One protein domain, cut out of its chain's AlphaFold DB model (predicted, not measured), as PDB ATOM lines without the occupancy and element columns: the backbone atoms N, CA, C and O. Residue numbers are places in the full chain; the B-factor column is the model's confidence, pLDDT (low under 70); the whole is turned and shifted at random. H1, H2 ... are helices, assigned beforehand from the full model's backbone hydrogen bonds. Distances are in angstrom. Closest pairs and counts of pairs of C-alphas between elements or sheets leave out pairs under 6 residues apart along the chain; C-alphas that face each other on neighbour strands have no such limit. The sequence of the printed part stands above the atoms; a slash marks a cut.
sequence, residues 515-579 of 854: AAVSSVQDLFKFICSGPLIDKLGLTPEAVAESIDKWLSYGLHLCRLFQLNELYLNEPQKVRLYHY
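What this domain is: This is residues 515 to 579 of the 854 residues of the protein "Cyclin-A2-4" of Pyrus ussuriensis x Pyrus communis (UniProt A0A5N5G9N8). Four helices make a small ring in chain order: H3, the longest, forms one side, H1 and short H2 gather near its start, and H4 crosses it steeply. The 65 printed residues, all helix by class with no named strand, are compact, with a radius of gyration of the C-alphas of 11.3 A and spans of 30 by 21 by 19 A.

How they stand to each other: H1, residues 520 to 528, touches H2, residues 540 to 545, at Cys 528 and Pro 540, whose C-alphas are closest at 5.9 A; the tilt is steep, 50 degrees, opposite ways. H3, residues 547 to 560, touches H4, residues 570 to 579, with closest C-alphas Gly 554 and Leu 576, 6.2 A, at a steep tilt of 58 degrees, opposite ways. H2 and H4 are apart. Every O i to N i+4 pair is within hydrogen-bond range in H1, H2 and H3; in H4, 5 of 6.

Where its parts are: H1 begins at C-alpha 520 (-15.942, 34.699, -41.781) and spans 12.2 A, H2 8.7 A, H3 19.8 A. H4, 12.5 A, ends at C-alpha 579 (-26.846, 42.322, -28.372).

The domain as a whole: The printed part has no cut. The link H1 to H2 is long. Residues 515 to 520 and 564 to 567 have pLDDT under 70.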
ATOM      1  N   ALA A 515     -18.765  49.306 -45.048       32.41
ATOM      2  CA  ALA A 515     -18.052  48.152 -44.526       32.41
ATOM      3  C   ALA A 515     -18.399  46.952 -45.418       32.41
ATOM      4  O   ALA A 515     -19.530  46.466 -45.400       32.41
ATOM      5  N   ALA A 516     -17.447  46.500 -46.234       35.41
ATOM      6  CA  ALA A 516     -17.592  45.222 -46.913       35.41
ATOM      7  C   ALA A 516     -17.700  44.122 -45.850       35.41
ATOM      8  O   ALA A 516     -16.922  44.117 -44.892       35.41
ATOM      9  N   VAL A 517     -18.623  43.173 -46.028       38.06
ATOM     10  CA  VAL A 517     -18.584  41.915 -45.275       38.06
ATOM     11  C   VAL A 517     -17.386  41.129 -45.799       38.06
ATOM     12  O   VAL A 517     -17.482  40.376 -46.767       38.06
ATOM     13  N   SER A 518     -16.223  41.383 -45.198       45.75
ATOM     14  CA  SER A 518     -15.039  40.563 -45.395       45.75
ATOM     15  C   SER A 518     -15.233  39.201 -44.711       45.75
ATOM     16  O   SER A 518     -16.326  38.863 -44.255       45.75
ATOM     17  N   SER A 519     -14.196  38.369 -44.736       60.94
ATOM     18  CA  SER A 519     -14.278  36.931 -44.468       60.94
ATOM     19  C   SER A 519     -14.985  36.541 -43.155       60.94
ATOM     20  O   SER A 519     -15.070  37.326 -42.211       60.94
ATOM     21  N   VAL A 520     -15.403  35.271 -43.039       65.00
ATOM     22  CA  VAL A 520     -15.942  34.699 -41.781       65.00
ATOM     23  C   VAL A 520     -15.012  34.976 -40.588       65.00
ATOM     24  O   VAL A 520     -15.488  35.236 -39.487       65.00
ATOM     25  N   GLN A 521     -13.695  35.026 -40.819       70.94
ATOM     26  CA  GLN A 521     -12.685  35.384 -39.822       70.94
ATOM     27  C   GLN A 521     -12.859  36.804 -39.253       70.94
ATOM     28  O   GLN A 521     -12.505  37.050 -38.101       70.94
ATOM     29  N   ASP A 522     -13.386  37.741 -40.037       81.44
ATOM     30  CA  ASP A 522     -13.575  39.139 -39.651       81.44
ATOM     31  C   ASP A 522     -14.940  39.380 -39.005       81.44
ATOM     32  O   ASP A 522     -15.032  40.171 -38.067       81.44
ATOM     33  N   LEU A 523     -15.977  38.636 -39.412       83.12
ATOM     34  CA  LEU A 523     -17.218  38.562 -38.639       83.12
ATOM     35  C   LEU A 523     -16.984  37.869 -37.285       83.12
ATOM     36  O   LEU A 523     -17.523  38.322 -36.283       83.12
ATOM     37  N   PHE A 524     -16.117  36.854 -37.217       89.19
ATOM     38  CA  PHE A 524     -15.661  36.264 -35.955       89.19
ATOM     39  C   PHE A 524     -14.929  37.288 -35.070       89.19
ATOM     40  O   PHE A 524     -15.340  37.495 -33.931       89.19
ATOM     41  N   LYS A 525     -13.910  37.997 -35.594       90.06
ATOM     42  CA  LYS A 525     -13.239  39.099 -34.865       90.06
ATOM     43  C   LYS A 525     -14.247  40.132 -34.359       90.06
ATOM     44  O   LYS A 525     -14.133  40.584 -33.225       90.06
ATOM     45  N   PHE A 526     -15.222  40.493 -35.195       91.81
ATOM     46  CA  PHE A 526     -16.276  41.432 -34.839       91.81
ATOM     47  C   PHE A 526     -17.160  40.891 -33.712       91.81
ATOM     48  O   PHE A 526     -17.357  41.604 -32.739       91.81
ATOM     49  N   ILE A 527     -17.659  39.650 -33.787       93.12
ATOM     50  CA  ILE A 527     -18.446  39.033 -32.703       93.12
ATOM     51  C   ILE A 527     -17.651  39.086 -31.395       93.12
ATOM     52  O   ILE A 527     -18.158  39.615 -30.410       93.12
ATOM     53  N   CYS A 528     -16.393  38.635 -31.412       92.62
ATOM     54  CA  CYS A 528     -15.506  38.609 -30.247       92.62
ATOM     55  C   CYS A 528     -15.146  39.999 -29.691       92.62
ATOM     56  O   CYS A 528     -14.747  40.086 -28.537       92.62
ATOM     57  N   SER A 529     -15.314  41.088 -30.453       92.56
ATOM     58  CA  SER A 529     -15.159  42.461 -29.946       92.56
ATOM     59  C   SER A 529     -16.445  43.033 -29.323       92.56
ATOM     60  O   SER A 529     -16.548  44.247 -29.135       92.56
ATOM     61  N   GLY A 530     -17.463  42.203 -29.084       92.31
ATOM     62  CA  GLY A 530     -18.753  42.629 -28.550       92.31
ATOM     63  C   GLY A 530     -18.741  42.851 -27.029       92.31
ATOM     64  O   GLY A 530     -18.287  41.977 -26.294       92.31
ATOM     65  N   PRO A 531     -19.334  43.941 -26.505       91.25
ATOM     66  CA  PRO A 531     -19.329  44.269 -25.071       91.25
ATOM     67  C   PRO A 531     -20.040  43.264 -24.145       91.25
ATOM     68  O   PRO A 531     -19.947  43.385 -22.924       91.25
ATOM     69  N   LEU A 532     -20.775  42.295 -24.700       92.12
ATOM     70  CA  LEU A 532     -21.427  41.222 -23.944       92.12
ATOM     71  C   LEU A 532     -20.667  39.886 -23.978       92.12
ATOM     72  O   LEU A 532     -21.097  38.957 -23.307       92.12
ATOM     73  N   ILE A 533     -19.562  39.770 -24.718       90.62
ATOM     74  CA  ILE A 533     -18.793  38.521 -24.836       90.62
ATOM     75  C   ILE A 533     -18.176  38.150 -23.479       90.62
ATOM     76  O   ILE A 533     -18.628  37.196 -22.839       90.62
ATOM     77  N   ASP A 534     -17.272  38.988 -22.964       84.38
ATOM     78  CA  ASP A 534     -16.645  38.795 -21.648       84.38
ATOM     79  C   ASP A 534     -17.685  38.757 -20.516       84.38
ATOM     80  O   ASP A 534     -17.616  37.928 -19.609       84.38
ATOM     81  N   LYS A 535     -18.700  39.633 -20.589       85.44
ATOM     82  CA  LYS A 535     -19.727  39.782 -19.544       85.44
ATOM     83  C   LYS A 535     -20.639  38.559 -19.396       85.44
ATOM     84  O   LYS A 535     -21.241  38.380 -18.340       85.44
ATOM     85  N   LEU A 536     -20.744  37.729 -20.434       87.00
ATOM     86  CA  LEU A 536     -21.491  36.469 -20.417       87.00
ATOM     87  C   LEU A 536     -20.573  35.240 -20.283       87.00
ATOM     88  O   LEU A 536     -21.060  34.115 -20.355       87.00
ATOM     89  N   GLY A 537     -19.262  35.434 -20.089       83.94
ATOM     90  CA  GLY A 537     -18.280  34.349 -19.991       83.94
ATOM     91  C   GLY A 537     -18.036  33.601 -21.307       83.94
ATOM     92  O   GLY A 537     -17.551  32.471 -21.287       83.94
ATOM     93  N   LEU A 538     -18.388  34.200 -22.447       86.81
ATOM     94  CA  LEU A 538     -18.188  33.614 -23.771       86.81
ATOM     95  C   LEU A 538     -16.735  33.858 -24.196       86.81
ATOM     96  O   LEU A 538     -16.375  34.986 -24.508       86.81
ATOM     97  N   THR A 539     -15.887  32.831 -24.216       90.12
ATOM     98  CA  THR A 539     -14.504  32.997 -24.697       90.12
ATOM     99  C   THR A 539     -14.448  33.007 -26.235       90.12
ATOM    100  O   THR A 539     -15.356  32.469 -26.881       90.12
ATOM    101  N   PRO A 540     -13.393  33.563 -26.864       89.88
ATOM    102  CA  PRO A 540     -13.221  33.505 -28.318       89.88
ATOM    103  C   PRO A 540     -13.232  32.073 -28.876       89.88
ATOM    104  O   PRO A 540     -13.724  31.846 -29.978       89.88
ATOM    105  N   GLU A 541     -12.748  31.096 -28.109       89.75
ATOM    106  CA  GLU A 541     -12.774  29.672 -28.458       89.75
ATOM    107  C   GLU A 541     -14.212  29.141 -28.457       89.75
ATOM    108  O   GLU A 541     -14.641  28.537 -29.437       89.75
ATOM    109  N   ALA A 542     -15.003  29.451 -27.424       88.19
ATOM    110  CA  ALA A 542     -16.417  29.079 -27.364       88.19
ATOM    111  C   ALA A 542     -17.248  29.748 -28.478       88.19
ATOM    112  O   ALA A 542     -18.187  29.146 -29.005       88.19
ATOM    113  N   VAL A 543     -16.898  30.975 -28.889       91.00
ATOM    114  CA  VAL A 543     -17.482  31.635 -30.071       91.00
ATOM    115  C   VAL A 543     -17.074  30.916 -31.363       91.00
ATOM    116  O   VAL A 543     -17.919  30.738 -32.237       91.00
ATOM    117  N   ALA A 544     -15.824  30.455 -31.484       88.56
ATOM    118  CA  ALA A 544     -15.344  29.721 -32.655       88.56
ATOM    119  C   ALA A 544     -16.017  28.342 -32.788       88.56
ATOM    120  O   ALA A 544     -16.546  28.022 -33.850       88.56
ATOM    121  N   GLU A 545     -16.089  27.564 -31.704       90.00
ATOM    122  CA  GLU A 545     -16.785  26.266 -31.653       90.00
ATOM    123  C   GLU A 545     -18.292  26.374 -31.937       90.00
ATOM    124  O   GLU A 545     -18.928  25.407 -32.359       90.00
ATOM    125  N   SER A 546     -18.885  27.548 -31.704       91.12
ATOM    126  CA  SER A 546     -20.309  27.803 -31.927       91.12
ATOM    127  C   SER A 546     -20.614  28.664 -33.157       91.12
ATOM    128  O   SER A 546     -21.785  28.988 -33.363       91.12
ATOM    129  N   ILE A 547     -19.622  29.021 -33.987       89.56
ATOM    130  CA  ILE A 547     -19.746  30.076 -35.013       89.56
ATOM    131  C   ILE A 547     -20.916  29.856 -35.986       89.56
ATOM    132  O   ILE A 547     -21.644  30.802 -36.288       89.56
ATOM    133  N   ASP A 548     -21.199  28.611 -36.379       84.94
ATOM    134  CA  ASP A 548     -22.343  28.267 -37.237       84.94
ATOM    135  C   ASP A 548     -23.699  28.649 -36.618       84.94
ATOM    136  O   ASP A 548     -24.630  29.034 -37.330       84.94
ATOM    137  N   LYS A 549     -23.819  28.602 -35.284       90.75
ATOM    138  CA  LYS A 549     -25.012  29.064 -34.558       90.75
ATOM    139  C   LYS A 549     -25.118  30.587 -34.601       90.75
ATOM    140  O   LYS A 549     -26.211  31.092 -34.835       90.75
ATOM    141  N   TRP A 550     -24.012  31.320 -34.443       92.81
ATOM    142  CA  TRP A 550     -24.001  32.785 -34.584       92.81
ATOM    143  C   TRP A 550     -24.416  33.214 -35.994       92.81
ATOM    144  O   TRP A 550     -25.277  34.082 -36.134       92.81
ATOM    145  N   LEU A 551     -23.867  32.571 -37.029       86.81
ATOM    146  CA  LEU A 551     -24.233  32.816 -38.428       86.81
ATOM    147  C   LEU A 551     -25.715  32.493 -38.683       86.81
ATOM    148  O   LEU A 551     -26.453  33.325 -39.208       86.81
ATOM    149  N   SER A 552     -26.181  31.319 -38.242       87.62
ATOM    150  CA  SER A 552     -27.578  30.891 -38.380       87.62
ATOM    151  C   SER A 552     -28.555  31.845 -37.681       87.62
ATOM    152  O   SER A 552     -29.523  32.305 -38.290       87.62
ATOM    153  N   TYR A 553     -28.295  32.209 -36.422       93.44
ATOM    154  CA  TYR A 553     -29.147  33.133 -35.670       93.44
ATOM    155  C   TYR A 553     -29.092  34.555 -36.246       93.44
ATOM    156  O   TYR A 553     -30.123  35.228 -36.294       93.44
ATOM    157  N   GLY A 554     -27.940  34.985 -36.774       88.94
ATOM    158  CA  GLY A 554     -27.792  36.223 -37.541       88.94
ATOM    159  C   GLY A 554     -28.701  36.256 -38.767       88.94
ATOM    160  O   GLY A 554     -29.512  37.174 -38.900       88.94
ATOM    161  N   LEU A 555     -28.652  35.221 -39.609       84.00
ATOM    162  CA  LEU A 555     -29.532  35.044 -40.770       84.00
ATOM    163  C   LEU A 555     -31.020  35.009 -40.376       84.00
ATOM    164  O   LEU A 555     -31.857  35.648 -41.019       84.00
ATOM    165  N   HIS A 556     -31.366  34.298 -39.300       86.88
ATOM    166  CA  HIS A 556     -32.733  34.238 -38.773       86.88
ATOM    167  C   HIS A 556     -33.249  35.608 -38.313       86.88
ATOM    168  O   HIS A 556     -34.373  35.980 -38.655       86.88
ATOM    169  N   LEU A 557     -32.440  36.392 -37.600       84.75
ATOM    170  CA  LEU A 557     -32.809  37.747 -37.190       84.75
ATOM    171  C   LEU A 557     -32.819  38.741 -38.364       84.75
ATOM    172  O   LEU A 557     -33.679  39.620 -38.402       84.75
ATOM    173  N   CYS A 558     -31.937  38.584 -39.357       82.06
ATOM    174  CA  CYS A 558     -31.986  39.378 -40.588       82.06
ATOM    175  C   CYS A 558     -33.314  39.162 -41.326       82.06
ATOM    176  O   CYS A 558     -33.974  40.134 -41.685       82.06
ATOM    177  N   ARG A 559     -33.763  37.906 -41.462       78.56
ATOM    178  CA  ARG A 559     -35.090  37.565 -42.010       78.56
ATOM    179  C   ARG A 559     -36.228  38.172 -41.182       78.56
ATOM    180  O   ARG A 559     -37.139  38.764 -41.755       78.56
ATOM    181  N   LEU A 560     -36.167  38.071 -39.850       83.94
ATOM    182  CA  LEU A 560     -37.187  38.617 -38.943       83.94
ATOM    183  C   LEU A 560     -37.375  40.135 -39.096       83.94
ATOM    184  O   LEU A 560     -38.505  40.621 -39.074       83.94
ATOM    185  N   PHE A 561     -36.272  40.869 -39.241       79.00
ATOM    186  CA  PHE A 561     -36.253  42.331 -39.325       79.00
ATOM    187  C   PHE A 561     -36.158  42.876 -40.762       79.00
ATOM    188  O   PHE A 561     -35.980  44.078 -40.937       79.00
ATOM    189  N   GLN A 562     -36.291  42.014 -41.780       74.56
ATOM    190  CA  GLN A 562     -36.197  42.362 -43.209       74.56
ATOM    191  C   GLN A 562     -34.876  43.074 -43.584       74.56
ATOM    192  O   GLN A 562     -34.833  43.939 -44.456       74.56
ATOM    193  N   LEU A 563     -33.780  42.701 -42.915       71.88
ATOM    194  CA  LEU A 563     -32.445  43.267 -43.112       71.88
ATOM    195  C   LEU A 563     -31.656  42.468 -44.154       71.88
ATOM    196  O   LEU A 563     -31.702  41.236 -44.178       71.88
ATOM    197  N   ASN A 564     -30.860  43.157 -44.972       65.06
ATOM    198  CA  ASN A 564     -29.946  42.490 -45.892       65.06
ATOM    199  C   ASN A 564     -28.644  42.113 -45.172       65.06
ATOM    200  O   ASN A 564     -27.762  42.945 -44.993       65.06
ATOM    201  N   GLU A 565     -28.522  40.838 -44.810       62.81
ATOM    202  CA  GLU A 565     -27.351  40.190 -44.192       62.81
ATOM    203  C   GLU A 565     -25.992  40.547 -44.838       62.81
ATOM    204  O   GLU A 565     -24.990  40.616 -44.134       62.81
ATOM    205  N   LEU A 566     -25.947  40.822 -46.151       54.25
ATOM    206  CA  LEU A 566     -24.708  41.180 -46.870       54.25
ATOM    207  C   LEU A 566     -24.338  42.671 -46.764       54.25
ATOM    208  O   LEU A 566     -23.222  43.052 -47.104       54.25
ATOM    209  N   TYR A 567     -25.278  43.509 -46.325       67.75
ATOM    210  CA  TYR A 567     -25.167  44.971 -46.279       67.75
ATOM    211  C   TYR A 567     -25.768  45.521 -44.977       67.75
ATOM    212  O   TYR A 567     -26.480  46.527 -44.969       67.75
ATOM    213  N   LEU A 568     -25.490  44.841 -43.862       76.12
ATOM    214  CA  LEU A 568     -25.823  45.334 -42.531       76.12
ATOM    215  C   LEU A 568     -24.997  46.589 -42.245       76.12
ATOM    216  O   LEU A 568     -23.767  46.537 -42.247       76.12
ATOM    217  N   ASN A 569     -25.658  47.710 -41.952       80.69
ATOM    218  CA  ASN A 569     -24.948  48.852 -41.382       80.69
ATOM    219  C   ASN A 569     -24.474  48.519 -39.957       80.69
ATOM    220  O   ASN A 569     -25.032  47.638 -39.298       80.69
ATOM    221  N   GLU A 570     -23.440  49.209 -39.470       83.25
ATOM    222  CA  GLU A 570     -22.835  48.866 -38.177       83.25
ATOM    223  C   GLU A 570     -23.857  48.851 -37.013       83.25
ATOM    224  O   GLU A 570     -23.879  47.852 -36.302       83.25
ATOM    225  N   PRO A 571     -24.808  49.801 -36.856       82.94
ATOM    226  CA  PRO A 571     -25.870  49.683 -35.844       82.94
ATOM    227  C   PRO A 571     -26.749  48.423 -35.960       82.94
ATOM    228  O   PRO A 571     -27.127  47.836 -34.946       82.94
ATOM    229  N   GLN A 572     -27.086  47.966 -37.172       86.50
ATOM    230  CA  GLN A 572     -27.808  46.700 -37.370       86.50
ATOM    231  C   GLN A 572     -26.941  45.505 -36.958       86.50
ATOM    232  O   GLN A 572     -27.376  44.658 -36.180       86.50
ATOM    233  N   LYS A 573     -25.703  45.461 -37.452       89.19
ATOM    234  CA  LYS A 573     -24.721  44.396 -37.215       89.19
ATOM    235  C   LYS A 573     -24.368  44.263 -35.727       89.19
ATOM    236  O   LYS A 573     -24.377  43.155 -35.197       89.19
ATOM    237  N   VAL A 574     -24.164  45.385 -35.037       92.12
ATOM    238  CA  VAL A 574     -23.968  45.479 -33.582       92.12
ATOM    239  C   VAL A 574     -25.201  44.957 -32.834       92.12
ATOM    240  O   VAL A 574     -25.076  44.071 -31.993       92.12
ATOM    241  N   ARG A 575     -26.424  45.404 -33.156       92.44
ATOM    242  CA  ARG A 575     -27.637  44.885 -32.485       92.44
ATOM    243  C   ARG A 575     -27.845  43.382 -32.703       92.44
ATOM    244  O   ARG A 575     -28.276  42.695 -31.784       92.44
ATOM    245  N   LEU A 576     -27.514  42.856 -33.879       93.94
ATOM    246  CA  LEU A 576     -27.583  41.422 -34.165       93.94
ATOM    247  C   LEU A 576     -26.548  40.640 -33.335       93.94
ATOM    248  O   LEU A 576     -26.917  39.834 -32.480       93.94
ATOM    249  N   TYR A 577     -25.263  40.910 -33.563       94.69
ATOM    250  CA  TYR A 577     -24.156  40.068 -33.103       94.69
ATOM    251  C   TYR A 577     -23.582  40.454 -31.731       94.69
ATOM    252  O   TYR A 577     -22.995  39.604 -31.075       94.69
ATOM    253  N   HIS A 578     -23.775  41.688 -31.255       95.12
ATOM    254  CA  HIS A 578     -23.322  42.125 -29.922       95.12
ATOM    255  C   HIS A 578     -24.437  42.225 -28.883       95.12
ATOM    256  O   HIS A 578     -24.130  42.348 -27.700       95.12
ATOM    257  N   TYR A 579     -25.711  42.180 -29.291       95.25
ATOM    258  CA  TYR A 579     -26.846  42.322 -28.372       95.25
ATOM    259  C   TYR A 579     -27.800  41.125 -28.410       95.25
ATOM    260  O   TYR A 579     -27.894  40.386 -27.432       95.25
TER     261      TYR A 579